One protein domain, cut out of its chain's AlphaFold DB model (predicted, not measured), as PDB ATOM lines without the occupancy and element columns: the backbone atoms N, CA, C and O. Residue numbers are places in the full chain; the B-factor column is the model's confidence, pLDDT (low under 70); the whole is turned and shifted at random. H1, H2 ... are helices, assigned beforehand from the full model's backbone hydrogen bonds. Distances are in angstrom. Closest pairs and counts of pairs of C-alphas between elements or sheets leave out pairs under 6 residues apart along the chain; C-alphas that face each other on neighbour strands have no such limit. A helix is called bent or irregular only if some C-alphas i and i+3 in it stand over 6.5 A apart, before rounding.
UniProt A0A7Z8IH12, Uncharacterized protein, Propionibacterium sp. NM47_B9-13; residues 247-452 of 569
ATOM      1  N   ILE A 247     281.325 304.119 175.497       64.12
ATOM      2  CA  ILE A 247     282.647 303.588 175.137       64.12
ATOM      3  C   ILE A 247     283.314 302.960 176.366       64.12
ATOM      4  O   ILE A 247     283.824 301.851 176.284       64.12
ATOM      5  N   LYS A 248     283.288 303.611 177.536       57.03
ATOM      6  CA  LYS A 248     283.900 303.075 178.768       57.03
ATOM      7  C   LYS A 248     283.265 301.765 179.241       57.03
ATOM      8  O   LYS A 248     283.985 300.909 179.751       57.03
ATOM      9  N   HIS A 249     281.958 301.594 179.062       50.47
ATOM     10  CA  HIS A 249     281.276 300.324 179.315       50.47
ATOM     11  C   HIS A 249     281.804 299.221 178.384       50.47
ATOM     12  O   HIS A 249     282.059 298.104 178.829       50.47
ATOM     13  N   THR A 250     282.112 299.572 177.135       49.94
ATOM     14  CA  THR A 250     282.829 298.703 176.186       49.94
ATOM     15  C   THR A 250     284.297 298.476 176.615       49.94
ATOM     16  O   THR A 250     284.837 297.386 176.466       49.94
ATOM     17  N   VAL A 251     284.958 299.451 177.260       43.06
ATOM     18  CA  VAL A 251     286.351 299.348 177.766       43.06
ATOM     19  C   VAL A 251     286.491 298.433 178.996       43.06
ATOM     20  O   VAL A 251     287.561 297.856 179.195       43.06
ATOM     21  N   GLY A 252     285.434 298.209 179.786       46.09
ATOM     22  CA  GLY A 252     285.428 297.170 180.832       46.09
ATOM     23  C   GLY A 252     285.703 295.767 180.270       46.09
ATOM     24  O   GLY A 252     286.406 294.969 180.895       46.09
ATOM     25  N   VAL A 253     285.259 295.517 179.032       49.19
ATOM     26  CA  VAL A 253     285.550 294.294 178.271       49.19
ATOM     27  C   VAL A 253     287.029 294.223 177.879       49.19
ATOM     28  O   VAL A 253     287.594 293.140 177.891       49.19
ATOM     29  N   SER A 254     287.710 295.347 177.624       57.19
ATOM     30  CA  SER A 254     289.123 295.373 177.203       57.19
ATOM     31  C   SER A 254     290.087 294.871 178.291       57.19
ATOM     32  O   SER A 254     291.021 294.124 177.994       57.19
ATOM     33  N   GLN A 255     289.853 295.190 179.574       65.25
ATOM     34  CA  GLN A 255     290.698 294.675 180.663       65.25
ATOM     35  C   GLN A 255     290.479 293.175 180.905       65.25
ATOM     36  O   GLN A 255     291.454 292.434 181.071       65.25
ATOM     37  N   ASP A 256     289.222 292.729 180.914       70.38
ATOM     38  CA  ASP A 256     288.884 291.316 181.089       70.38
ATOM     39  C   ASP A 256     289.334 290.478 179.890       70.38
ATOM     40  O   ASP A 256     289.900 289.402 180.083       70.38
ATOM     41  N   LEU A 257     289.190 291.007 178.672       74.06
ATOM     42  CA  LEU A 257     289.715 290.413 177.447       74.06
ATOM     43  C   LEU A 257     291.240 290.346 177.488       74.06
ATOM     44  O   LEU A 257     291.805 289.298 177.201       74.06
ATOM     45  N   ARG A 258     291.930 291.413 177.906       77.81
ATOM     46  CA  ARG A 258     293.393 291.405 178.056       77.81
ATOM     47  C   ARG A 258     293.857 290.306 179.005       77.81
ATOM     48  O   ARG A 258     294.810 289.588 178.702       77.81
ATOM     49  N   GLU A 259     293.207 290.178 180.158       81.38
ATOM     50  CA  GLU A 259     293.517 289.128 181.129       81.38
ATOM     51  C   GLU A 259     293.197 287.735 180.568       81.38
ATOM     52  O   GLU A 259     294.036 286.836 180.661       81.38
ATOM     53  N   GLY A 260     292.048 287.582 179.905       85.88
ATOM     54  CA  GLY A 260     291.632 286.351 179.239       85.88
ATOM     55  C   GLY A 260     292.600 285.913 178.137       85.88
ATOM     56  O   GLY A 260     292.981 284.744 178.092       85.88
ATOM     57  N   VAL A 261     293.074 286.840 177.301       88.25
ATOM     58  CA  VAL A 261     294.081 286.592 176.257       88.25
ATOM     59  C   VAL A 261     295.422 286.222 176.892       88.25
ATOM     60  O   VAL A 261     296.027 285.230 176.490       88.25
ATOM     61  N   ARG A 262     295.876 286.947 177.927       89.62
ATOM     62  CA  ARG A 262     297.117 286.626 178.658       89.62
ATOM     63  C   ARG A 262     297.088 285.207 179.233       89.62
ATOM     64  O   ARG A 262     298.054 284.463 179.078       89.62
ATOM     65  N   GLU A 263     296.001 284.837 179.902       90.56
ATOM     66  CA  GLU A 263     295.807 283.483 180.431       90.56
ATOM     67  C   GLU A 263     295.763 282.439 179.323       90.56
ATOM     68  O   GLU A 263     296.393 281.389 179.436       90.56
ATOM     69  N   SER A 264     295.072 282.746 178.228       94.81
ATOM     70  CA  SER A 264     294.949 281.847 177.084       94.81
ATOM     71  C   SER A 264     296.297 281.558 176.419       94.81
ATOM     72  O   SER A 264     296.535 280.423 176.014       94.81
ATOM     73  N   ILE A 265     297.218 282.531 176.369       94.88
ATOM     74  CA  ILE A 265     298.597 282.309 175.893       94.88
ATOM     75  C   ILE A 265     299.295 281.239 176.737       94.88
ATOM     76  O   ILE A 265     299.925 280.333 176.189       94.88
ATOM     77  N   GLU A 266     299.173 281.337 178.062       94.75
ATOM     78  CA  GLU A 266     299.784 280.410 179.014       94.75
ATOM     79  C   GLU A 266     299.163 279.007 178.915       94.75
ATOM     80  O   GLU A 266     299.894 278.017 178.943       94.75
ATOM     81  N   ILE A 267     297.841 278.917 178.720       96.81
ATOM     82  CA  ILE A 267     297.113 277.654 178.503       96.81
ATOM     83  C   ILE A 267     297.581 276.974 177.212       96.81
ATOM     84  O   ILE A 267     297.982 275.811 177.244       96.81
ATOM     85  N   ILE A 268     297.585 277.698 176.087       97.81
ATOM     86  CA  ILE A 268     298.002 277.159 174.782       97.81
ATOM     87  C   ILE A 268     299.455 276.687 174.839       97.81
ATOM     88  O   ILE A 268     299.767 275.577 174.412       97.81
ATOM     89  N   ALA A 269     300.352 277.508 175.386       97.25
ATOM     90  CA  ALA A 269     301.769 277.173 175.443       97.25
ATOM     91  C   ALA A 269     302.039 275.949 176.337       97.25
ATOM     92  O   ALA A 269     302.809 275.069 175.947       97.25
ATOM     93  N   ASN A 270     301.381 275.844 177.497       97.50
ATOM     94  CA  ASN A 270     301.508 274.661 178.351       97.50
ATOM     95  C   ASN A 270     300.883 273.410 177.720       97.50
ATOM     96  O   ASN A 270     301.450 272.327 177.862       97.50
ATOM     97  N   GLU A 271     299.783 273.534 176.972       97.38
ATOM     98  CA  GLU A 271     299.217 272.410 176.215       97.38
ATOM     99  C   GLU A 271     300.200 271.899 175.155       97.38
ATOM    100  O   GLU A 271     300.412 270.691 175.041       97.38
ATOM    101  N   VAL A 272     300.884 272.801 174.442       97.50
ATOM    102  CA  VAL A 272     301.945 272.420 173.496       97.50
ATOM    103  C   VAL A 272     303.066 271.664 174.211       97.50
ATOM    104  O   VAL A 272     303.473 270.596 173.754       97.50
ATOM    105  N   VAL A 273     303.553 272.167 175.351       96.69
ATOM    106  CA  VAL A 273     304.600 271.494 176.144       96.69
ATOM    107  C   VAL A 273     304.150 270.101 176.601       96.69
ATOM    108  O   VAL A 273     304.890 269.125 176.439       96.69
ATOM    109  N   ASN A 274     302.930 269.987 177.127       95.44
ATOM    110  CA  ASN A 274     302.375 268.730 177.623       95.44
ATOM    111  C   ASN A 274     302.185 267.708 176.500       95.44
ATOM    112  O   ASN A 274     302.602 266.557 176.643       95.44
ATOM    113  N   ARG A 275     301.626 268.118 175.359       95.38
ATOM    114  CA  ARG A 275     301.443 267.232 174.203       95.38
ATOM    115  C   ARG A 275     302.754 266.791 173.588       95.38
ATOM    116  O   ARG A 275     302.879 265.622 173.241       95.38
ATOM    117  N   ARG A 276     303.758 267.670 173.504       96.00
ATOM    118  CA  ARG A 276     305.106 267.268 173.072       96.00
ATOM    119  C   ARG A 276     305.656 266.151 173.951       96.00
ATOM    120  O   ARG A 276     306.160 265.172 173.415       96.00
ATOM    121  N   ARG A 277     305.504 266.267 175.275       94.06
ATOM    122  CA  ARG A 277     305.916 265.223 176.224       94.06
ATOM    123  C   ARG A 277     305.143 263.918 176.008       94.06
ATOM    124  O   ARG A 277     305.756 262.860 175.981       94.06
ATOM    125  N   GLN A 278     303.823 263.991 175.830       92.94
ATOM    126  CA  GLN A 278     302.968 262.819 175.581       92.94
ATOM    127  C   GLN A 278     303.272 262.127 174.244       92.94
ATOM    128  O   GLN A 278     303.134 260.915 174.142       92.94
ATOM    129  N   GLN A 279     303.688 262.889 173.232       94.62
ATOM    130  CA  GLN A 279     304.094 262.392 171.915       94.62
ATOM    131  C   GLN A 279     305.591 262.039 171.845       94.62
ATOM    132  O   GLN A 279     306.116 261.843 170.752       94.62
ATOM    133  N   GLU A 280     306.290 262.008 172.986       95.44
ATOM    134  CA  GLU A 280     307.721 261.679 173.092       95.44
ATOM    135  C   GLU A 280     308.641 262.573 172.231       95.44
ATOM    136  O   GLU A 280     309.738 262.190 171.824       95.44
ATOM    137  N   LEU A 281     308.213 263.809 171.962       95.19
ATOM    138  CA  LEU A 281     309.013 264.809 171.262       95.19
ATOM    139  C   LEU A 281     309.993 265.486 172.226       95.19
ATOM    140  O   LEU A 281     309.684 265.731 173.393       95.19
ATOM    141  N   ALA A 282     311.158 265.881 171.706       93.69
ATOM    142  CA  ALA A 282     312.147 266.622 172.485       93.69
ATOM    143  C   ALA A 282     311.541 267.911 173.092       93.69
ATOM    144  O   ALA A 282     310.802 268.620 172.385       93.69
ATOM    145  N   PRO A 283     311.848 268.249 174.360       93.38
ATOM    146  CA  PRO A 283     311.441 269.514 174.963       93.38
ATOM    147  C   PRO A 283     311.897 270.712 174.128       93.38
ATOM    148  O   PRO A 283     312.938 270.664 173.470       93.38
ATOM    149  N   LEU A 284     311.112 271.788 174.146       94.19
ATOM    150  CA  LEU A 284     311.517 273.030 173.498       94.19
ATOM    151  C   LEU A 284     312.673 273.670 174.288       94.19
ATOM    152  O   LEU A 284     312.597 273.730 175.517       94.19
ATOM    153  N   PRO A 285     313.739 274.138 173.616       94.44
ATOM    154  CA  PRO A 285     314.823 274.843 174.286       94.44
ATOM    155  C   PRO A 285     314.367 276.224 174.784       94.44
ATOM    156  O   PRO A 285     313.355 276.759 174.336       94.44
ATOM    157  N   ALA A 286     315.101 276.797 175.742       90.44
ATOM    158  CA  ALA A 286     314.700 278.017 176.453       90.44
ATOM    159  C   ALA A 286     314.448 279.227 175.533       90.44
ATOM    160  O   ALA A 286     313.530 280.007 175.776       90.44
ATOM    161  N   ASP A 287     315.210 279.347 174.447       92.12
ATOM    162  CA  ASP A 287     315.073 280.389 173.422       92.12
ATOM    163  C   ASP A 287     313.766 280.283 172.613       92.12
ATOM    164  O   ASP A 287     313.358 281.251 171.977       92.12
ATOM    165  N   GLN A 288     313.081 279.135 172.659       95.38
ATOM    166  CA  GLN A 288     311.796 278.917 171.987       95.38
ATOM    167  C   GLN A 288     310.586 279.306 172.839       95.38
ATOM    168  O   GLN A 288     309.468 279.298 172.323       95.38
ATOM    169  N   ALA A 289     310.776 279.692 174.104       93.94
ATOM    170  CA  ALA A 289     309.672 280.102 174.965       93.94
ATOM    171  C   ALA A 289     308.974 281.372 174.444       93.94
ATOM    172  O   ALA A 289     307.764 281.363 174.223       93.94
ATOM    173  N   GLN A 290     309.721 282.444 174.162       91.94
ATOM    174  CA  GLN A 290     309.131 283.669 173.611       91.94
ATOM    175  C   GLN A 290     308.520 283.458 172.209       91.94
ATOM    176  O   GLN A 290     307.392 283.901 171.990       91.94
ATOM    177  N   PRO A 291     309.173 282.748 171.263       94.38
ATOM    178  CA  PRO A 291     308.534 282.345 170.012       94.38
ATOM    179  C   PRO A 291     307.217 281.590 170.208       94.38
ATOM    180  O   PRO A 291     306.247 281.893 169.517       94.38
ATOM    181  N   LEU A 292     307.144 280.649 171.155       96.19
ATOM    182  CA  LEU A 292     305.903 279.942 171.474       96.19
ATOM    183  C   LEU A 292     304.825 280.905 171.991       96.19
ATOM    184  O   LEU A 292     303.691 280.830 171.529       96.19
ATOM    185  N   ALA A 293     305.183 281.853 172.865       93.62
ATOM    186  CA  ALA A 293     304.272 282.899 173.335       93.62
ATOM    187  C   ALA A 293     303.661 283.687 172.165       93.62
ATOM    188  O   ALA A 293     302.448 283.893 172.104       93.62
ATOM    189  N   MET A 294     304.498 284.073 171.195       91.25
ATOM    190  CA  MET A 294     304.050 284.816 170.018       91.25
ATOM    191  C   MET A 294     303.166 283.985 169.093       91.25
ATOM    192  O   MET A 294     302.202 284.510 168.539       91.25
ATOM    193  N   GLN A 295     303.461 282.695 168.929       94.88
ATOM    194  CA  GLN A 295     302.601 281.790 168.168       94.88
ATOM    195  C   GLN A 295     301.240 281.602 168.849       94.88
ATOM    196  O   GLN A 295     300.221 281.645 168.165       94.88
ATOM    197  N   SER A 296     301.199 281.474 170.181       95.56
ATOM    198  CA  SER A 296     299.947 281.430 170.946       95.56
ATOM    199  C   SER A 296     299.135 282.713 170.777       95.56
ATOM    200  O   SER A 296     297.939 282.646 170.509       95.56
ATOM    201  N   LEU A 297     299.777 283.884 170.857       91.38
ATOM    202  CA  LEU A 297     299.107 285.168 170.631       91.38
ATOM    203  C   LEU A 297     298.546 285.273 169.207       91.38
ATOM    204  O   LEU A 297     297.400 285.678 169.029       91.38
ATOM    205  N   ARG A 298     299.313 284.861 168.191       90.69
ATOM    206  CA  ARG A 298     298.841 284.828 166.798       90.69
ATOM    207  C   ARG A 298     297.662 283.878 166.616       90.69
ATOM    208  O   ARG A 298     296.709 284.233 165.935       90.69
ATOM    209  N   PHE A 299     297.701 282.704 167.241       94.62
ATOM    210  CA  PHE A 299     296.589 281.755 167.216       94.62
ATOM    211  C   PHE A 299     295.314 282.368 167.814       94.62
ATOM    212  O   PHE A 299     294.255 282.279 167.201       94.62
ATOM    213  N   LEU A 300     295.420 283.056 168.956       92.25
ATOM    214  CA  LEU A 300     294.294 283.782 169.556       92.25
ATOM    215  C   LEU A 300     293.785 284.892 168.640       92.25
ATOM    216  O   LEU A 300     292.582 285.024 168.455       92.25
ATOM    217  N   TYR A 301     294.685 285.646 168.013       86.88
ATOM    218  CA  TYR A 301     294.307 286.719 167.100       86.88
ATOM    219  C   TYR A 301     293.559 286.201 165.863       86.88
ATOM    220  O   TYR A 301     292.632 286.852 165.401       86.88
ATOM    221  N   ARG A 302     293.875 284.993 165.371       91.12
ATOM    222  CA  ARG A 302     293.067 284.342 164.326       91.12
ATOM    223  C   ARG A 302     291.636 284.060 164.789       91.12
ATOM    224  O   ARG A 302     290.712 284.247 164.008       91.12
ATOM    225  N   ILE A 303     291.447 283.627 166.039       91.75
ATOM    226  CA  ILE A 303     290.107 283.410 166.614       91.75
ATOM    227  C   ILE A 303     289.364 284.743 166.729       91.75
ATOM    228  O   ILE A 303     288.225 284.844 166.293       91.75
ATOM    229  N   LEU A 304     290.022 285.769 167.275       85.94
ATOM    230  CA  LEU A 304     289.451 287.110 167.415       85.94
ATOM    231  C   LEU A 304     289.068 287.713 166.060       85.94
ATOM    232  O   LEU A 304     288.004 288.306 165.935       85.94
ATOM    233  N   PHE A 305     289.901 287.512 165.040       85.50
ATOM    234  CA  PHE A 305     289.599 287.935 163.679       85.50
ATOM    235  C   PHE A 305     288.349 287.242 163.133       85.50
ATOM    236  O   PHE A 305     287.501 287.914 162.559       85.50
ATOM    237  N   LEU A 306     288.207 285.923 163.317       88.69
ATOM    238  CA  LEU A 306     286.993 285.219 162.894       88.69
ATOM    239  C   LEU A 306     285.752 285.727 163.646       88.69
ATOM    240  O   LEU A 306     284.716 285.911 163.023       88.69
ATOM    241  N   LEU A 307     285.864 286.002 164.952       84.50
ATOM    242  CA  LEU A 307     284.770 286.570 165.754       84.50
ATOM    243  C   LEU A 307     284.327 287.935 165.237       84.50
ATOM    244  O   LEU A 307     283.134 288.202 165.154       84.50
ATOM    245  N   TYR A 308     285.290 288.778 164.875       79.75
ATOM    246  CA  TYR A 308     285.023 290.078 164.277       79.75
ATOM    247  C   TYR A 308     284.401 289.941 162.879       79.75
ATOM    248  O   TYR A 308     283.369 290.535 162.600       79.75
ATOM    249  N   ALA A 309     284.982 289.101 162.019       82.44
ATOM    250  CA  ALA A 309     284.487 288.881 160.663       82.44
ATOM    251  C   ALA A 309     283.073 288.273 160.626       82.44
ATOM    252  O   ALA A 309     282.318 288.558 159.704       82.44
ATOM    253  N   GLU A 310     282.711 287.443 161.608       83.31
ATOM    254  CA  GLU A 310     281.366 286.866 161.724       83.31
ATOM    255  C   GLU A 310     280.347 287.905 162.213       83.31
ATOM    256  O   GLU A 310     279.191 287.879 161.801       83.31
ATOM    257  N   ALA A 311     280.789 288.852 163.044       76.38
ATOM    258  CA  ALA A 311     279.957 289.928 163.568       76.38
ATOM    259  C   ALA A 311     279.763 291.102 162.586       76.38
ATOM    260  O   ALA A 311     278.800 291.849 162.738       76.38
ATOM    261  N   SER A 312     280.628 291.241 161.573       73.44
ATOM    262  CA  SER A 312     280.566 292.286 160.537       73.44
ATOM    263  C   SER A 312     280.409 291.680 159.127       73.44
ATOM    264  O   SER A 312     281.388 291.607 158.373       73.44
ATOM    265  N   PRO A 313     279.189 291.255 158.723       74.31
ATOM    266  CA  PRO A 313     278.936 290.604 157.429       74.31
ATOM    267  C   PRO A 313     279.342 291.441 156.207       74.31
ATOM    268  O   PRO A 313     279.676 290.896 155.157       74.31
ATOM    269  N   GLU A 314     279.359 292.765 156.350       72.81
ATOM    270  CA  GLU A 314     279.790 293.736 155.336       72.81
ATOM    271  C   GLU A 314     281.237 293.545 154.851       72.81
ATOM    272  O   GLU A 314     281.549 293.866 153.704       72.81
ATOM    273  N   LEU A 315     282.113 292.956 155.678       72.88
ATOM    274  CA  LEU A 315     283.481 292.599 155.283       72.88
ATOM    275  C   LEU A 315     283.497 291.525 154.186       72.88
ATOM    276  O   LEU A 315     284.492 291.376 153.475       72.88
ATOM    277  N   GLY A 316     282.427 290.730 154.086       77.12
ATOM    278  CA  GLY A 316     282.273 289.668 153.099       77.12
ATOM    279  C   GLY A 316     283.282 288.522 153.226       77.12
ATOM    280  O   GLY A 316     283.381 287.712 152.311       77.12
ATOM    281  N   VAL A 317     284.060 288.433 154.309       83.19
ATOM    282  CA  VAL A 317     285.112 287.406 154.472       83.19
ATOM    283  C   VAL A 317     284.511 286.020 154.719       83.19
ATOM    284  O   VAL A 317     284.990 285.026 154.167       83.19
ATOM    285  N   LEU A 318     283.458 285.965 155.536       86.56
ATOM    286  CA  LEU A 318     282.743 284.750 155.917       86.56
ATOM    287  C   LEU A 318     281.335 284.763 155.292       86.56
ATOM    288  O   LEU A 318     280.734 285.835 155.196       86.56
ATOM    289  N   PRO A 319     280.782 283.607 154.888       84.69
ATOM    290  CA  PRO A 319     279.435 283.501 154.323       84.69
ATOM    291  C   PRO A 319     278.359 283.529 155.423       84.69
ATOM    292  O   PRO A 319     277.576 282.591 155.573       84.69
ATOM    293  N   VAL A 320     278.346 284.597 156.223       82.56
ATOM    294  CA  VAL A 320     277.390 284.787 157.323       82.56
ATOM    295  C   VAL A 320     275.964 284.862 156.767       82.56
ATOM    296  O   VAL A 320     275.717 285.549 155.775       82.56
ATOM    297  N   GLY A 321     275.026 284.144 157.394       77.62
ATOM    298  CA  GLY A 321     273.623 284.068 156.969       77.62
ATOM    299  C   GLY A 321     273.310 282.926 155.995       77.62
ATOM    300  O   GLY A 321     272.145 282.733 155.641       77.62
ATOM    301  N   ALA A 322     274.313 282.148 155.568       84.31
ATOM    302  CA  ALA A 322     274.085 280.882 154.879       84.31
ATOM    303  C   ALA A 322     273.757 279.778 155.910       84.31
ATOM    304  O   ALA A 322     274.590 279.515 156.784       84.31
ATOM    305  N   PRO A 323     272.613 279.072 155.807       82.75
ATOM    306  CA  PRO A 323     272.213 278.045 156.778       82.75
ATOM    307  C   PRO A 323     273.269 276.955 157.011       82.75
ATOM    308  O   PRO A 323     273.420 276.443 158.120       82.75
ATOM    309  N   GLU A 324     274.020 276.597 155.969       85.75
ATOM    310  CA  GLU A 324     275.089 275.602 156.020       85.75
ATOM    311  C   GLU A 324     276.308 276.103 156.807       85.75
ATOM    312  O   GLU A 324     276.949 275.322 157.518       85.75
ATOM    313  N   TYR A 325     276.620 277.400 156.708       88.19
ATOM    314  CA  TYR A 325     277.660 278.032 157.518       88.19
ATOM    315  C   TYR A 325     277.229 278.083 158.983       88.19
ATOM    316  O   TYR A 325     277.957 277.597 159.853       88.19
ATOM    317  N   ASP A 326     276.018 278.577 159.239       83.19
ATOM    318  CA  ASP A 326     275.479 278.758 160.587       83.19
ATOM    319  C   ASP A 326     275.410 277.429 161.354       83.19
ATOM    320  O   ASP A 326     275.791 277.361 162.523       83.19
ATOM    321  N   ALA A 327     275.012 276.342 160.685       82.75
ATOM    322  CA  ALA A 327     274.892 275.019 161.297       82.75
ATOM    323  C   ALA A 327     276.223 274.254 161.438       82.75
ATOM    324  O   ALA A 327     276.337 273.375 162.298       82.75
ATOM    325  N   GLY A 328     277.211 274.518 160.575       83.50
ATOM    326  CA  GLY A 328     278.426 273.700 160.464       83.50
ATOM    327  C   GLY A 328     279.709 274.367 160.960       83.50
ATOM    328  O   GLY A 328     280.556 273.704 161.569       83.50
ATOM    329  N   TYR A 329     279.847 275.666 160.711       87.25
ATOM    330  CA  TYR A 329     281.120 276.387 160.751       87.25
ATOM    331  C   TYR A 329     281.114 277.617 161.658       87.25
ATOM    332  O   TYR A 329     282.195 278.014 162.089       87.25
ATOM    333  N   SER A 330     279.945 278.183 161.965       87.88
ATOM    334  CA  SER A 330     279.820 279.380 162.800       87.88
ATOM    335  C   SER A 330     280.550 279.259 164.136       87.88
ATOM    336  O   SER A 330     280.640 278.192 164.765       87.88
ATOM    337  N   LEU A 331     281.067 280.386 164.611       85.81
ATOM    338  CA  LEU A 331     281.615 280.473 165.955       85.81
ATOM    339  C   LEU A 331     280.521 280.422 167.021       85.81
ATOM    340  O   LEU A 331     280.800 279.974 168.136       85.81
ATOM    341  N   ASP A 332     279.283 280.770 166.674       82.19
ATOM    342  CA  ASP A 332     278.110 280.515 167.513       82.19
ATOM    343  C   ASP A 332     277.933 279.016 167.818       82.19
ATOM    344  O   ASP A 332     277.736 278.639 168.977       82.19
ATOM    345  N   ARG A 333     278.152 278.120 166.848       86.12
ATOM    346  CA  ARG A 333     278.181 276.672 167.119       86.12
ATOM    347  C   ARG A 333     279.296 276.292 168.096       86.12
ATOM    348  O   ARG A 333     279.093 275.474 168.998       86.12
ATOM    349  N   LEU A 334     280.503 276.844 167.929       87.25
ATOM    350  CA  LEU A 334     281.601 276.567 168.864       87.25
ATOM    351  C   LEU A 334     281.270 277.072 170.273       87.25
ATOM    352  O   LEU A 334     281.600 276.396 171.246       87.25
ATOM    353  N   ARG A 335     280.579 278.208 170.384       82.81
ATOM    354  CA  ARG A 335     280.096 278.783 171.645       82.81
ATOM    355  C   ARG A 335     279.101 277.864 172.360       82.81
ATOM    356  O   ARG A 335     279.183 277.737 173.581       82.81
ATOM    357  N   GLU A 336     278.206 277.193 171.639       84.88
ATOM    358  CA  GLU A 336     277.317 276.178 172.223       84.88
ATOM    359  C   GLU A 336     278.103 274.965 172.735       84.88
ATOM    360  O   GLU A 336     277.926 274.529 173.873       84.88
ATOM    361  N   LEU A 337     279.031 274.449 171.924       88.31
ATOM    362  CA  LEU A 337     279.845 273.285 172.284       88.31
ATOM    363  C   LEU A 337     280.756 273.539 173.486       88.31
ATOM    364  O   LEU A 337     281.014 272.625 174.267       88.31
ATOM    365  N   VAL A 338     281.233 274.771 173.655       87.50
ATOM    366  CA  VAL A 338     282.050 275.179 174.801       87.50
ATOM    367  C   VAL A 338     281.300 275.013 176.126       87.50
ATOM    368  O   VAL A 338     281.938 274.752 177.138       87.50
ATOM    369  N   GLN A 339     279.967 275.069 176.138       84.00
ATOM    370  CA  GLN A 339     279.175 274.888 177.361       84.00
ATOM    371  C   GLN A 339     278.971 273.414 177.741       84.00
ATOM    372  O   GLN A 339     278.474 273.119 178.829       84.00
ATOM    373  N   VAL A 340     279.351 272.474 176.871       88.38
ATOM    374  CA  VAL A 340     279.187 271.040 177.118       88.38
ATOM    375  C   VAL A 340     280.346 270.521 177.985       88.38
ATOM    376  O   VAL A 340     281.503 270.578 177.557       88.38
ATOM    377  N   PRO A 341     280.081 269.960 179.184       86.44
ATOM    378  CA  PRO A 341     281.139 269.439 180.044       86.44
ATOM    379  C   PRO A 341     281.885 268.263 179.400       86.44
ATOM    380  O   PRO A 341     281.281 267.267 178.994       86.44
ATOM    381  N   LEU A 342     283.216 268.341 179.362       89.31
ATOM    382  CA  LEU A 342     284.071 267.236 178.926       89.31
ATOM    383  C   LEU A 342     284.269 266.263 180.093       89.31
ATOM    384  O   LEU A 342     284.973 266.569 181.049       89.31
ATOM    385  N   VAL A 343     283.640 265.088 180.027       88.31
ATOM    386  CA  VAL A 343     283.598 264.123 181.148       88.31
ATOM    387  C   VAL A 343     284.571 262.948 181.003       88.31
ATOM    388  O   VAL A 343     284.821 262.238 181.972       88.31
ATOM    389  N   THR A 344     285.133 262.715 179.811       89.19
ATOM    390  CA  THR A 344     286.060 261.592 179.552       89.19
ATOM    391  C   THR A 344     287.444 262.075 179.125       89.19
ATOM    392  O   THR A 344     287.551 263.080 178.416       89.19
ATOM    393  N   GLU A 345     288.507 261.322 179.448       85.88
ATOM    394  CA  GLU A 345     289.867 261.638 178.968       85.88
ATOM    395  C   GLU A 345     289.930 261.748 177.440       85.88
ATOM    396  O   GLU A 345     290.602 262.630 176.909       85.88
ATOM    397  N   GLN A 346     289.211 260.885 176.717       87.19
ATOM    398  CA  GLN A 346     289.171 260.928 175.257       87.19
ATOM    399  C   GLN A 346     288.510 262.216 174.751       87.19
ATOM    400  O   GLN A 346     289.035 262.847 173.837       87.19
ATOM    401  N   SER A 347     287.403 262.648 175.368       89.25
ATOM    402  CA  SER A 347     286.758 263.921 175.020       89.25
ATOM    403  C   SER A 347     287.644 265.128 175.332       89.25
ATOM    404  O   SER A 347     287.668 266.064 174.539       89.25
ATOM    405  N   MET A 348     288.421 265.083 176.421       89.25
ATOM    406  CA  MET A 348     289.363 266.140 176.810       89.25
ATOM    407  C   MET A 348     290.579 266.214 175.878       89.25
ATOM    408  O   MET A 348     290.999 267.307 175.498       89.25
ATOM    409  N   ARG A 349     291.132 265.056 175.487       89.38
ATOM    410  CA  ARG A 349     292.315 264.943 174.614       89.38
ATOM    411  C   ARG A 349     291.999 265.022 173.119       89.38
ATOM    412  O   ARG A 349     292.926 265.188 172.327       89.38
ATOM    413  N   GLY A 350     290.736 264.906 172.715       93.06
ATOM    414  CA  GLY A 350     290.323 265.116 171.326       93.06
ATOM    415  C   GLY A 350     290.704 266.507 170.804       93.06
ATOM    416  O   GLY A 350     291.042 267.396 171.581       93.06
ATOM    417  N   THR A 351     290.666 266.688 169.488       95.50
ATOM    418  CA  THR A 351     291.141 267.894 168.778       95.50
ATOM    419  C   THR A 351     290.030 268.609 168.007       95.50
ATOM    420  O   THR A 351     290.316 269.475 167.189       95.50
ATOM    421  N   HIS A 352     288.758 268.294 168.275       94.44
ATOM    422  CA  HIS A 352     287.605 268.797 167.517       94.44
ATOM    423  C   HIS A 352     287.576 270.329 167.409       94.44
ATOM    424  O   HIS A 352     287.415 270.859 166.310       94.44
ATOM    425  N   PHE A 353     287.764 271.056 168.518       94.88
ATOM    426  CA  PHE A 353     287.794 272.525 168.475       94.88
ATOM    427  C   PHE A 353     288.962 273.044 167.617       94.88
ATOM    428  O   PHE A 353     288.791 273.977 166.833       94.88
ATOM    429  N   TYR A 354     290.136 272.417 167.732       96.25
ATOM    430  CA  TYR A 354     291.342 272.815 167.006       96.25
ATOM    431  C   TYR A 354     291.204 272.549 165.501       96.25
ATOM    432  O   TYR A 354     291.541 273.401 164.686       96.25
ATOM    433  N   GLU A 355     290.647 271.398 165.126       95.50
ATOM    434  CA  GLU A 355     290.391 271.017 163.734       95.50
ATOM    435  C   GLU A 355     289.298 271.875 163.084       95.50
ATOM    436  O   GLU A 355     289.433 272.258 161.918       95.50
ATOM    437  N   SER A 356     288.255 272.225 163.845       94.62
ATOM    438  CA  SER A 356     287.176 273.113 163.389       94.62
ATOM    439  C   SER A 356     287.723 274.506 163.063       94.62
ATOM    440  O   SER A 356     287.590 274.976 161.932       94.62
ATOM    441  N   LEU A 357     288.444 275.125 164.008       94.75
ATOM    442  CA  LEU A 357     289.102 276.420 163.792       94.75
ATOM    443  C   LEU A 357     290.147 276.353 162.674       94.75
ATOM    444  O   LEU A 357     290.202 277.231 161.821       94.75
ATOM    445  N   GLY A 358     290.950 275.286 162.631       93.44
ATOM    446  CA  GLY A 358     291.945 275.085 161.581       93.44
ATOM    447  C   GLY A 358     291.331 275.005 160.181       93.44
ATOM    448  O   GLY A 358     291.968 275.414 159.212       93.44
ATOM    449  N   THR A 359     290.098 274.507 160.063       92.50
ATOM    450  CA  THR A 359     289.357 274.502 158.796       92.50
ATOM    451  C   THR A 359     288.953 275.913 158.386       92.50
ATOM    452  O   THR A 359     289.268 276.310 157.267       92.50
ATOM    453  N   LEU A 360     288.379 276.701 159.301       91.94
ATOM    454  CA  LEU A 360     288.058 278.112 159.055       91.94
ATOM    455  C   LEU A 360     289.302 278.929 158.683       91.94
ATOM    456  O   LEU A 360     289.281 279.662 157.700       91.94
ATOM    457  N   PHE A 361     290.414 278.753 159.403       92.38
ATOM    458  CA  PHE A 361     291.667 279.455 159.106       92.38
ATOM    459  C   PHE A 361     292.171 279.169 157.691       92.38
ATOM    460  O   PHE A 361     292.618 280.088 157.012       92.38
ATOM    461  N   ARG A 362     292.079 277.915 157.225       89.94
ATOM    462  CA  ARG A 362     292.458 277.562 155.849       89.94
ATOM    463  C   ARG A 362     291.515 278.173 154.816       89.94
ATOM    464  O   ARG A 362     292.001 278.656 153.800       89.94
ATOM    465  N   LEU A 363     290.205 278.152 155.072       89.31
ATOM    466  CA  LEU A 363     289.199 278.715 154.165       89.31
ATOM    467  C   LEU A 363     289.342 280.237 154.029       89.31
ATOM    468  O   LEU A 363     289.250 280.752 152.922       89.31
ATOM    469  N   VAL A 364     289.645 280.943 155.120       88.25
ATOM    470  CA  VAL A 364     289.906 282.394 155.100       88.25
ATOM    471  C   VAL A 364     291.234 282.731 154.413       88.25
ATOM    472  O   VAL A 364     291.292 283.670 153.622       88.25
ATOM    473  N   ASP A 365     292.300 281.963 154.661       86.19
ATOM    474  CA  ASP A 365     293.616 282.192 154.042       86.19
ATOM    475  C   ASP A 365     293.580 281.966 152.524       86.19
ATOM    476  O   ASP A 365     293.950 282.831 151.725       86.19
ATOM    477  N   GLN A 366     293.091 280.799 152.105       84.38
ATOM    478  CA  GLN A 366     293.129 280.367 150.707       84.38
ATOM    479  C   GLN A 366     291.957 280.920 149.893       84.38
ATOM    480  O   GLN A 366     292.057 281.027 148.669       84.38
ATOM    481  N   GLY A 367     290.871 281.310 150.567       79.06
ATOM    482  CA  GLY A 367     289.572 281.513 149.946       79.06
ATOM    483  C   GLY A 367     288.944 280.188 149.519       79.06
ATOM    484  O   GLY A 367     289.604 279.156 149.380       79.06
ATOM    485  N   HIS A 368     287.643 280.224 149.272       79.50
ATOM    486  CA  HIS A 368     286.916 279.122 148.670       79.50
ATOM    487  C   HIS A 368     285.820 279.705 147.787       79.50
ATOM    488  O   HIS A 368     284.894 280.341 148.275       79.50
ATOM    489  N   ARG A 369     285.949 279.523 146.476       62.47
ATOM    490  CA  ARG A 369     284.869 279.757 145.521       62.47
ATOM    491  C   ARG A 369     284.644 278.436 144.809       62.47
ATOM    492  O   ARG A 369     285.575 277.935 144.182       62.47
ATOM    493  N   GLU A 370     283.457 277.861 144.948       57.34
ATOM    494  CA  GLU A 370     283.036 276.821 144.016       57.34
ATOM    495  C   GLU A 370     282.679 277.487 142.682       57.34
ATOM    496  O   GLU A 370     281.946 278.477 142.654       57.34
ATOM    497  N   ASP A 371     283.214 276.961 141.579       47.44
ATOM    498  CA  ASP A 371     282.680 277.232 140.244       47.44
ATOM    499  C   ASP A 371     281.316 276.534 140.167       47.44
ATOM    500  O   ASP A 371     281.234 275.308 140.091       47.44
ATOM    501  N   VAL A 372     280.236 277.305 140.286       49.97
ATOM    502  CA  VAL A 372     278.875 276.767 140.378       49.97
ATOM    503  C   VAL A 372     278.363 276.370 138.987       49.97
ATOM    504  O   VAL A 372     278.095 277.239 138.159       49.97
ATOM    505  N   ASP A 373     278.168 275.067 138.754       44.94
ATOM    506  CA  ASP A 373     277.110 274.563 137.862       44.94
ATOM    507  C   ASP A 373     275.756 274.748 138.584       44.94
ATOM    508  O   ASP A 373     275.656 274.483 139.783       44.94
ATOM    509  N   GLU A 374     274.723 275.203 137.862       46.41
ATOM    510  CA  GLU A 374     273.452 275.831 138.310       46.41
ATOM    511  C   GLU A 374     272.569 275.105 139.370       46.41
ATOM    512  O   GLU A 374     271.441 275.534 139.615       46.41
ATOM    513  N   ALA A 375     273.015 274.033 140.034       49.09
ATOM    514  CA  ALA A 375     272.183 273.218 140.929       49.09
ATOM    515  C   ALA A 375     272.601 273.182 142.417       49.09
ATOM    516  O   ALA A 375     271.809 272.718 143.238       49.09
ATOM    517  N   THR A 376     273.786 273.674 142.799       48.62
ATOM    518  CA  THR A 376     274.232 273.708 144.210       48.62
ATOM    519  C   THR A 376     274.944 275.017 144.541       48.62
ATOM    520  O   THR A 376     276.064 275.247 144.099       48.62
ATOM    521  N   THR A 377     274.313 275.875 145.341       56.00
ATOM    522  CA  THR A 377     274.959 277.049 145.948       56.00
ATOM    523  C   THR A 377     275.927 276.599 147.044       56.00
ATOM    524  O   THR A 377     275.502 276.291 148.153       56.00
ATOM    525  N   GLY A 378     277.220 276.528 146.725       64.75
ATOM    526  CA  GLY A 378     278.292 276.301 147.696       64.75
ATOM    527  C   GLY A 378     278.579 277.518 148.581       64.75
ATOM    528  O   GLY A 378     278.252 278.654 148.233       64.75
ATOM    529  N   LEU A 379     279.230 277.291 149.727       77.38
ATOM    530  CA  LEU A 379     279.683 278.364 150.618       77.38
ATOM    531  C   LEU A 379     280.870 279.115 149.995       77.38
ATOM    532  O   LEU A 379     281.892 278.512 149.681       77.38
ATOM    533  N   SER A 380     280.768 280.439 149.863       76.44
ATOM    534  CA  SER A 380     281.851 281.280 149.335       76.44
ATOM    535  C   SER A 380     282.638 281.950 150.462       76.44
ATOM    536  O   SER A 380     282.087 282.748 151.213       76.44
ATOM    537  N   PHE A 381     283.945 281.695 150.526       81.94
ATOM    538  CA  PHE A 381     284.895 282.389 151.398       81.94
ATOM    539  C   PHE A 381     285.808 283.284 150.562       81.94
ATOM    540  O   PHE A 381     286.453 282.826 149.611       81.94
ATOM    541  N   HIS A 382     285.916 284.557 150.933       76.19
ATOM    542  CA  HIS A 382     286.843 285.470 150.273       76.19
ATOM    543  C   HIS A 382     288.232 285.374 150.908       76.19
ATOM    544  O   HIS A 382     288.385 285.523 152.118       76.19
ATOM    545  N   SER A 383     289.251 285.112 150.080       76.25
ATOM    546  CA  SER A 383     290.640 285.010 150.542       76.25
ATOM    547  C   SER A 383     291.109 286.348 151.097       76.25
ATOM    548  O   SER A 383     291.082 287.364 150.398       76.25
ATOM    549  N   LEU A 384     291.614 286.319 152.327       72.31
ATOM    550  CA  LEU A 384     292.283 287.446 152.951       72.31
ATOM    551  C   LEU A 384     293.747 287.064 153.163       72.31
ATOM    552  O   LEU A 384     294.120 286.446 154.160       72.31
ATOM    553  N   ARG A 385     294.587 287.396 152.175       62.72
ATOM    554  CA  ARG A 385     296.027 287.107 152.217       62.72
ATOM    555  C   ARG A 385     296.707 287.984 153.264       62.72
ATOM    556  O   ARG A 385     297.183 289.073 152.955       62.72
ATOM    557  N   ALA A 386     296.764 287.492 154.493       69.38
ATOM    558  CA  ALA A 386     297.485 288.111 155.594       69.38
ATOM    559  C   ALA A 386     298.510 287.135 156.176       69.38
ATOM    560  O   ALA A 386     298.215 285.959 156.396       69.38
ATOM    561  N   ASP A 387     299.692 287.644 156.537       76.94
ATOM    562  CA  ASP A 387     300.747 286.857 157.197       76.94
ATOM    563  C   ASP A 387     300.253 286.153 158.473       76.94
ATOM    564  O   ASP A 387     300.792 285.114 158.875       76.94
ATOM    565  N   LEU A 388     299.189 286.696 159.077       83.12
ATOM    566  CA  LEU A 388     298.491 286.150 160.231       83.12
ATOM    567  C   LEU A 388     298.095 284.681 160.042       83.12
ATOM    568  O   LEU A 388     298.288 283.896 160.972       83.12
ATOM    569  N   PHE A 389     297.582 284.285 158.874       85.88
ATOM    570  CA  PHE A 389     297.052 282.935 158.639       85.88
ATOM    571  C   PHE A 389     298.082 281.941 158.095       85.88
ATOM    572  O   PHE A 389     297.806 280.746 157.998       85.88
ATOM    573  N   THR A 390     299.319 282.386 157.862       85.44
ATOM    574  CA  THR A 390     300.365 281.509 157.327       85.44
ATOM    575  C   THR A 390     300.691 280.344 158.282       85.44
ATOM    576  O   THR A 390     300.855 280.552 159.488       85.44
ATOM    577  N   PRO A 391     300.889 279.106 157.790       83.19
ATOM    578  CA  PRO A 391     301.189 277.959 158.660       83.19
ATOM    579  C   PRO A 391     302.463 278.130 159.506       83.19
ATOM    580  O   PRO A 391     302.554 277.675 160.642       83.19
ATOM    581  N   LYS A 392     303.465 278.851 158.983       86.94
ATOM    582  CA  LYS A 392     304.712 279.128 159.719       86.94
ATOM    583  C   LYS A 392     304.480 279.970 160.974       86.94
ATOM    584  O   LYS A 392     305.286 279.911 161.900       86.94
ATOM    585  N   ALA A 393     303.398 280.745 161.015       87.19
ATOM    586  CA  ALA A 393     303.094 281.641 162.117       87.19
ATOM    587  C   ALA A 393     302.617 280.924 163.394       87.19
ATOM    588  O   ALA A 393     302.596 281.572 164.438       87.19
ATOM    589  N   THR A 394     302.295 279.625 163.327       93.56
ATOM    590  CA  THR A 394     301.826 278.787 164.452       93.56
ATOM    591  C   THR A 394     302.503 277.407 164.503       93.56
ATOM    592  O   THR A 394     301.969 276.464 165.080       93.56
ATOM    593  N   ALA A 395     303.706 277.272 163.938       94.25
ATOM    594  CA  ALA A 395     304.352 275.981 163.679       94.25
ATOM    595  C   ALA A 395     304.515 275.040 164.897       94.25
ATOM    596  O   ALA A 395     304.388 273.826 164.749       94.25
ATOM    597  N   HIS A 396     304.806 275.558 166.095       96.31
ATOM    598  CA  HIS A 396     304.921 274.754 167.323       96.31
ATOM    599  C   HIS A 396     303.567 274.208 167.771       96.31
ATOM    600  O   HIS A 396     303.506 273.071 168.235       96.31
ATOM    601  N   ILE A 397     302.502 274.996 167.598       96.88
ATOM    602  CA  ILE A 397     301.119 274.585 167.870       96.88
ATOM    603  C   ILE A 397     300.707 273.523 166.851       96.88
ATOM    604  O   ILE A 397     300.297 272.428 167.230       96.88
ATOM    605  N   ASP A 398     300.916 273.796 165.562       94.81
ATOM    606  CA  ASP A 398     300.508 272.904 164.470       94.81
ATOM    607  C   ASP A 398     301.253 271.566 164.475       94.81
ATOM    608  O   ASP A 398     300.753 270.561 163.972       94.81
ATOM    609  N   LYS A 399     302.435 271.516 165.099       95.69
ATOM    610  CA  LYS A 399     303.202 270.279 165.249       95.69
ATOM    611  C   LYS A 399     302.517 269.248 166.150       95.69
ATOM    612  O   LYS A 399     302.768 268.059 165.961       95.69
ATOM    613  N   VAL A 400     301.723 269.683 167.130       96.25
ATOM    614  CA  VAL A 400     301.121 268.804 168.155       96.25
ATOM    615  C   VAL A 400     299.594 268.898 168.251       96.25
ATOM    616  O   VAL A 400     298.967 268.009 168.838       96.25
ATOM    617  N   GLY A 401     298.995 269.945 167.676       96.00
ATOM    618  CA  GLY A 401     297.584 270.294 167.834       96.00
ATOM    619  C   GLY A 401     297.231 270.715 169.264       96.00
ATOM    620  O   GLY A 401     298.055 270.621 170.173       96.00
ATOM    621  N   LEU A 402     295.992 271.156 169.487       97.25
ATOM    622  CA  LEU A 402     295.493 271.533 170.818       97.25
ATOM    623  C   LEU A 402     294.350 270.623 171.261       97.25
ATOM    624  O   LEU A 402     293.469 270.293 170.466       97.25
ATOM    625  N   GLY A 403     294.364 270.221 172.533       96.31
ATOM    626  CA  GLY A 403     293.293 269.430 173.129       96.31
ATOM    627  C   GLY A 403     292.028 270.231 173.388       96.31
ATOM    628  O   GLY A 403     292.076 271.432 173.661       96.31
ATOM    629  N   ASN A 404     290.892 269.539 173.354       96.19
ATOM    630  CA  ASN A 404     289.581 270.121 173.596       96.19
ATOM    631  C   ASN A 404     289.500 270.797 174.964       96.19
ATOM    632  O   ASN A 404     288.925 271.870 175.045       96.19
ATOM    633  N   GLN A 405     290.100 270.228 176.013       95.06
ATOM    634  CA  GLN A 405     290.074 270.838 177.347       95.06
ATOM    635  C   GLN A 405     290.775 272.204 177.371       95.06
ATOM    636  O   GLN A 405     290.216 273.180 177.866       95.06
ATOM    637  N   ALA A 406     291.985 272.286 176.815       95.69
ATOM    638  CA  ALA A 406     292.739 273.534 176.753       95.69
ATOM    639  C   ALA A 406     292.019 274.569 175.879       95.69
ATOM    640  O   ALA A 406     291.897 275.732 176.256       95.69
ATOM    641  N   LEU A 407     291.501 274.147 174.724       96.00
ATOM    642  CA  LEU A 407     290.849 275.058 173.792       96.00
ATOM    643  C   LEU A 407     289.448 275.482 174.256       96.00
ATOM    644  O   LEU A 407     289.077 276.627 174.036       96.00
ATOM    645  N   GLN A 408     288.711 274.628 174.972       94.94
ATOM    646  CA  GLN A 408     287.470 275.002 175.658       94.94
ATOM    647  C   GLN A 408     287.755 276.095 176.689       94.94
ATOM    648  O   GLN A 408     287.131 277.144 176.637       94.94
ATOM    649  N   GLN A 409     288.773 275.925 177.537       93.19
ATOM    650  CA  GLN A 409     289.186 276.950 178.502       93.19
ATOM    651  C   GLN A 409     289.588 278.284 177.851       93.19
ATOM    652  O   GLN A 409     289.348 279.347 178.428       93.19
ATOM    653  N   VAL A 410     290.225 278.242 176.678       94.56
ATOM    654  CA  VAL A 410     290.557 279.438 175.889       94.56
ATOM    655  C   VAL A 410     289.285 280.086 175.346       94.56
ATOM    656  O   VAL A 410     289.060 281.273 175.564       94.56
ATOM    657  N   LEU A 411     288.421 279.315 174.684       91.81
ATOM    658  CA  LEU A 411     287.178 279.824 174.109       91.81
ATOM    659  C   LEU A 411     286.223 280.347 175.191       91.81
ATOM    660  O   LEU A 411     285.618 281.387 174.992       91.81
ATOM    661  N   GLU A 412     286.146 279.738 176.373       89.00
ATOM    662  CA  GLU A 412     285.385 280.275 177.510       89.00
ATOM    663  C   GLU A 412     285.885 281.645 177.971       89.00
ATOM    664  O   GLU A 412     285.099 282.453 178.458       89.00
ATOM    665  N   ARG A 413     287.191 281.911 177.873       87.88
ATOM    666  CA  ARG A 413     287.778 283.207 178.253       87.88
ATOM    667  C   ARG A 413     287.553 284.277 177.197       87.88
ATOM    668  O   ARG A 413     287.494 285.449 177.543       87.88
ATOM    669  N   LEU A 414     287.456 283.874 175.932       85.31
ATOM    670  CA  LEU A 414     287.212 284.786 174.819       85.31
ATOM    671  C   LEU A 414     285.712 285.031 174.598       85.31
ATOM    672  O   LEU A 414     285.312 286.147 174.305       85.31
ATOM    673  N   LEU A 415     284.860 284.019 174.726       80.62
ATOM    674  CA  LEU A 415     283.455 284.098 174.313       80.62
ATOM    675  C   LEU A 415     282.501 284.470 175.453       80.62
ATOM    676  O   LEU A 415     281.395 284.934 175.182       80.62
ATOM    677  N   LEU A 416     282.897 284.258 176.713       77.19
ATOM    678  CA  LEU A 416     282.019 284.401 177.876       77.19
ATOM    679  C   LEU A 416     282.578 285.416 178.885       77.19
ATOM    680  O   LEU A 416     283.745 285.353 179.276       77.19
ATOM    681  N   SER A 417     281.716 286.285 179.410       70.44
ATOM    682  CA  SER A 417     282.041 287.236 180.479       70.44
ATOM    683  C   SER A 417     282.542 286.522 181.740       70.44
ATOM    684  O   SER A 417     282.151 285.383 182.007       70.44
ATOM    685  N   LYS A 418     283.353 287.181 182.575       65.94
ATOM    686  CA  LYS A 418     283.766 286.611 183.872       65.94
ATOM    687  C   LYS A 418     282.572 286.356 184.795       65.94
ATOM    688  O   LYS A 418     281.595 287.106 184.804       65.94
ATOM    689  N   GLU A 419     282.673 285.312 185.615       60.72
ATOM    690  CA  GLU A 419     281.715 285.073 186.692       60.72
ATOM    691  C   GLU A 419     281.872 286.142 187.783       60.72
ATOM    692  O   GLU A 419     282.946 286.324 188.355       60.72
ATOM    693  N   GLN A 420     280.794 286.867 188.098       49.12
ATOM    694  CA  GLN A 420     280.819 287.822 189.206       49.12
ATOM    695  C   GLN A 420     280.831 287.075 190.548       49.12
ATOM    696  O   GLN A 420     279.881 286.360 190.888       49.12
ATOM    697  N   HIS A 421     281.889 287.282 191.340       37.75
ATOM    698  CA  HIS A 421     282.001 286.737 192.694       37.75
ATOM    699  C   HIS A 421     280.748 287.063 193.530       37.75
ATOM    700  O   HIS A 421     280.371 288.222 193.696       37.75
ATOM    701  N   GLY A 422     280.106 286.019 194.067       43.28
ATOM    702  CA  GLY A 422     278.925 286.122 194.935       43.28
ATOM    703  C   GLY A 422     277.595 285.698 194.302       43.28
ATOM    704  O   GLY A 422     276.587 285.665 195.004       43.28
ATOM    705  N   LYS A 423     277.567 285.334 193.011       41.03
ATOM    706  CA  LYS A 423     276.376 284.784 192.335       41.03
ATOM    707  C   LYS A 423     276.721 283.545 191.501       41.03
ATOM    708  O   LYS A 423     276.642 283.574 190.278       41.03
ATOM    709  N   ARG A 424     277.087 282.445 192.175       35.47
ATOM    710  CA  ARG A 424     277.157 281.108 191.554       35.47
ATOM    711  C   ARG A 424     275.775 280.772 190.964       35.47
ATOM    712  O   ARG A 424     274.795 280.786 191.705       35.47
ATOM    713  N   GLY A 425     275.698 280.504 189.657       43.66
ATOM    714  CA  GLY A 425     274.481 280.013 188.989       43.66
ATOM    715  C   GLY A 425     273.733 280.984 188.065       43.66
ATOM    716  O   GLY A 425     272.604 280.681 187.692       43.66
ATOM    717  N   ARG A 426     274.307 282.136 187.687       44.69
ATOM    718  CA  ARG A 426     273.767 282.964 186.589       44.69
ATOM    719  C   ARG A 426     274.550 282.673 185.307       44.69
ATOM    720  O   ARG A 426     275.774 282.640 185.367       44.69
ATOM    721  N   GLU A 427     273.857 282.468 184.185       52.31
ATOM    722  CA  GLU A 427     274.482 282.268 182.866       52.31
ATOM    723  C   GLU A 427     275.473 283.405 182.571       52.31
ATOM    724  O   GLU A 427     275.153 284.585 182.756       52.31
ATOM    725  N   ARG A 428     276.704 283.043 182.182       61.19
ATOM    726  CA  ARG A 428     277.740 284.000 181.768       61.19
ATOM    727  C   ARG A 428     277.249 284.702 180.498       61.19
ATOM    728  O   ARG A 428     276.760 284.039 179.590       61.19
ATOM    729  N   GLY A 429     277.351 286.030 180.447       58.91
ATOM    730  CA  GLY A 429     276.958 286.794 179.262       58.91
ATOM    731  C   GLY A 429     277.955 286.590 178.125       58.91
ATOM    732  O   GLY A 429     279.139 286.366 178.379       58.91
ATOM    733  N   TYR A 430     277.496 286.671 176.879       67.69
ATOM    734  CA  TYR A 430     278.374 286.594 175.712       67.69
ATOM    735  C   TYR A 430     279.121 287.910 175.497       67.69
ATOM    736  O   TYR A 430     278.581 288.986 175.750       67.69
ATOM    737  N   ILE A 431     280.367 287.813 175.036       68.56
ATOM    738  CA  ILE A 431     281.156 288.974 174.620       68.56
ATOM    739  C   ILE A 431     280.853 289.245 173.144       68.56
ATOM    740  O   ILE A 431     281.071 288.370 172.305       68.56
ATOM    741  N   SER A 432     280.357 290.445 172.833       63.62
ATOM    742  CA  SER A 432     280.183 290.898 171.451       63.62
ATOM    743  C   SER A 432     281.489 291.471 170.914       63.62
ATOM    744  O   SER A 432     282.132 292.298 171.561       63.62
ATOM    745  N   TYR A 433     281.880 291.004 169.730       67.88
ATOM    746  CA  TYR A 433     283.094 291.434 169.038       67.88
ATOM    747  C   TYR A 433     282.828 292.458 167.928       67.88
ATOM    748  O   TYR A 433     283.793 293.025 167.429       67.88
ATOM    749  N   ALA A 434     281.559 292.759 167.607       58.41
ATOM    750  CA  ALA A 434     281.185 293.853 166.701       58.41
ATOM    751  C   ALA A 434     281.665 295.216 167.234       58.41
ATOM    752  O   ALA A 434     282.233 296.024 166.509       58.41
ATOM    753  N   GLU A 435     281.517 295.430 168.546       50.25
ATOM    754  CA  GLU A 435     281.838 296.696 169.223       50.25
ATOM    755  C   GLU A 435     283.342 296.865 169.530       50.25
ATOM    756  O   GLU A 435     283.798 297.946 169.921       50.25
ATOM    757  N   LEU A 436     284.146 295.803 169.376       57.38
ATOM    758  CA  LEU A 436     285.597 295.832 169.579       57.38
ATOM    759  C   LEU A 436     286.267 296.449 168.346       57.38
ATOM    760  O   LEU A 436     286.896 295.765 167.543       57.38
ATOM    761  N   GLY A 437     286.148 297.774 168.213       49.31
ATOM    762  CA  GLY A 437     286.862 298.531 167.185       49.31
ATOM    763  C   GLY A 437     288.363 298.204 167.181       49.31
ATOM    764  O   GLY A 437     288.950 297.911 168.227       49.31
ATOM    765  N   ILE A 438     288.992 298.281 166.002       50.03
ATOM    766  CA  ILE A 438     290.397 297.907 165.724       50.03
ATOM    767  C   ILE A 438     291.373 298.422 166.807       50.03
ATOM    768  O   ILE A 438     292.289 297.710 167.227       50.03
ATOM    769  N   ASN A 439     291.116 299.617 167.343       50.50
ATOM    770  CA  ASN A 439     291.926 300.273 168.373       50.50
ATOM    771  C   ASN A 439     291.987 299.502 169.710       50.50
ATOM    772  O   ASN A 439     293.012 299.522 170.390       50.50
ATOM    773  N   GLN A 440     290.927 298.784 170.097       56.91
ATOM    774  CA  GLN A 440     290.892 298.017 171.351       56.91
ATOM    775  C   GLN A 440     291.681 296.707 171.247       56.91
ATOM    776  O   GLN A 440     292.407 296.338 172.171       56.91
ATOM    777  N   LEU A 441     291.597 296.030 170.099       61.03
ATOM    778  CA  LEU A 441     292.415 294.854 169.790       61.03
ATOM    779  C   LEU A 441     293.904 295.218 169.715       61.03
ATOM    780  O   LEU A 441     294.743 294.487 170.252       61.03
ATOM    781  N   GLY A 442     294.218 296.379 169.127       60.81
ATOM    782  CA  GLY A 442     295.554 296.974 169.150       60.81
ATOM    783  C   GLY A 442     296.065 297.188 170.577       60.81
ATOM    784  O   GLY A 442     297.137 296.697 170.924       60.81
ATOM    785  N   ALA A 443     295.262 297.804 171.450       61.09
ATOM    786  CA  ALA A 443     295.628 298.041 172.848       61.09
ATOM    787  C   ALA A 443     295.872 296.742 173.647       61.09
ATOM    788  O   ALA A 443     296.808 296.666 174.453       61.09
ATOM    789  N   VAL A 444     295.072 295.691 173.417       68.44
ATOM    790  CA  VAL A 444     295.308 294.369 174.023       68.44
ATOM    791  C   VAL A 444     296.648 293.806 173.547       68.44
ATOM    792  O   VAL A 444     297.463 293.410 174.382       68.44
ATOM    793  N   TYR A 445     296.928 293.833 172.243       66.62
ATOM    794  CA  TYR A 445     298.201 293.366 171.689       66.62
ATOM    795  C   TYR A 445     299.404 294.141 172.253       66.62
ATOM    796  O   TYR A 445     300.347 293.537 172.769       66.62
ATOM    797  N   GLU A 446     299.344 295.473 172.235       64.94
ATOM    798  CA  GLU A 446     300.391 296.360 172.753       64.94
ATOM    799  C   GLU A 446     300.694 296.085 174.225       64.94
ATOM    800  O   GLU A 446     301.853 295.993 174.642       64.94
ATOM    801  N   SER A 447     299.649 295.911 175.031       68.12
ATOM    802  CA  SER A 447     299.818 295.642 176.453       68.12
ATOM    803  C   SER A 447     300.552 294.319 176.714       68.12
ATOM    804  O   SER A 447     301.364 294.234 177.642       68.12
ATOM    805  N   LEU A 448     300.330 293.311 175.863       73.81
ATOM    806  CA  LEU A 448     300.927 291.982 175.979       73.81
ATOM    807  C   LEU A 448     302.362 291.920 175.451       73.81
ATOM    808  O   LEU A 448     303.106 291.036 175.864       73.81
ATOM    809  N   MET A 449     302.810 292.886 174.641       68.00
ATOM    810  CA  MET A 449     304.220 292.976 174.229       68.00
ATOM    811  C   MET A 449     305.183 293.197 175.401       68.00
ATOM    812  O   MET A 449     306.368 292.898 175.298       68.00
ATOM    813  N   SER A 450     304.686 293.717 176.528       71.31
ATOM    814  CA  SER A 450     305.487 293.900 177.744       71.31
ATOM    815  C   SER A 450     305.687 292.622 178.568       71.31
ATOM    816  O   SER A 450     306.363 292.649 179.602       71.31
ATOM    817  N   TYR A 451     305.094 291.512 178.125       83.06
ATOM    818  CA  TYR A 451     305.203 290.209 178.758       83.06
ATOM    819  C   TYR A 451     306.222 289.340 178.025       83.06
ATOM    820  O   TYR A 451     306.300 289.327 176.794       83.06
ATOM    821  N   THR A 452     306.959 288.549 178.797       85.25
ATOM    822  CA  THR A 452     307.916 287.578 178.277       85.25
ATOM    823  C   THR A 452     307.571 286.178 178.762       85.25
ATOM    824  O   THR A 452     307.182 285.961 179.914       85.25
TER     825      THR A 452
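AT A GLANCE: This is residues 247 to 452 of the 569 residues of an uncharacterized protein of Propionibacterium sp. NM47_B9-13 (UniProt A0A7Z8IH12). A cluster of mostly crossed helices is built along one long helix, H1: H8 lies side by side with it, H2 crosses it, and H9 packs on its residues 251 to 262. The shorter helices H4, H5 and H6 gather round H8, H7 packs on H2, and the long link from H6 to H7 makes a loop at one end of the longest axis. Residues 421 to 426 stick out. The printed part has 206 residues with nine named helices, H1 to H9 in chain order, and no named strand; its class is all helix. It is compact, with a radius of gyration of the C-alphas of 17.7 A and spans of 55 by 44 by 37 A.

HOW THE PARTS SIT: H1, residues 247 to 278, touches H2, residues 286 to 311, at a steep tilt of 49 degrees, opposite ways; the closest C-alphas, of Ile 265 and Ser 296, are 5.2 A apart. H3, residues 323 to 328, and H4, residues 331 to 338, only just touch, and only at the corner, with C-alphas 327 and 333 closest at 6.9 A. The hub is H8, residues 404 to 415, which touches four helices. It touches H1 at a shallow tilt of 10 degrees, opposite ways, with Gly 260 and Arg 413 closest at 5.1 A between C-alphas. It also touches H4, C-alphas 408 and 338 being closest at 5.5 A; H5, residues 345 to 349, C-alphas 405 and 348 at 4.8 A; and H6, residues 352 to 366, C-alphas 404 and 353 at 5.9 A. H7, residues 391 to 398, touches H2, with C-alphas 394 and 295 closest at 4.8 A. H9, residues 438 to 448, touches H1 at a steep tilt of 51 degrees, with C-alphas 444 and 258 closest at 5.4 A. H3, H4, H5, H6, H8 and H9 have every O i to N i+4 pair within hydrogen-bond range; H1 has 24 of 28, H2 20 of 22, and H7 1 of 4, beside 2 of 5 O i to N i+3 pairs.

IN THESE COORDINATES: H1 begins at C-alpha 247 (282.647, 303.588, 175.137) and is 45.6 A long; H2 is 38.9 A and H6 21.1 A. H2 is only just irregular, with C-alphas 287 and 290 6.8 A apart; H7 is irregular, with C-alphas 393 and 396 8.8 A apart. H9 ends at C-alpha 448 (300.927, 291.982, 175.979).

THE WHOLE: The C-alphas farthest apart, of Asp 373 and Gly 422, are 58.3 A apart. The printed part has no cut. The links H2 to H3, H6 to H7 and H8 to H9 are long. Mean pLDDT of the printed part is 80.0; 52 residues are under 70, among them 247 to 255, 369 to 378 and 418 to 447.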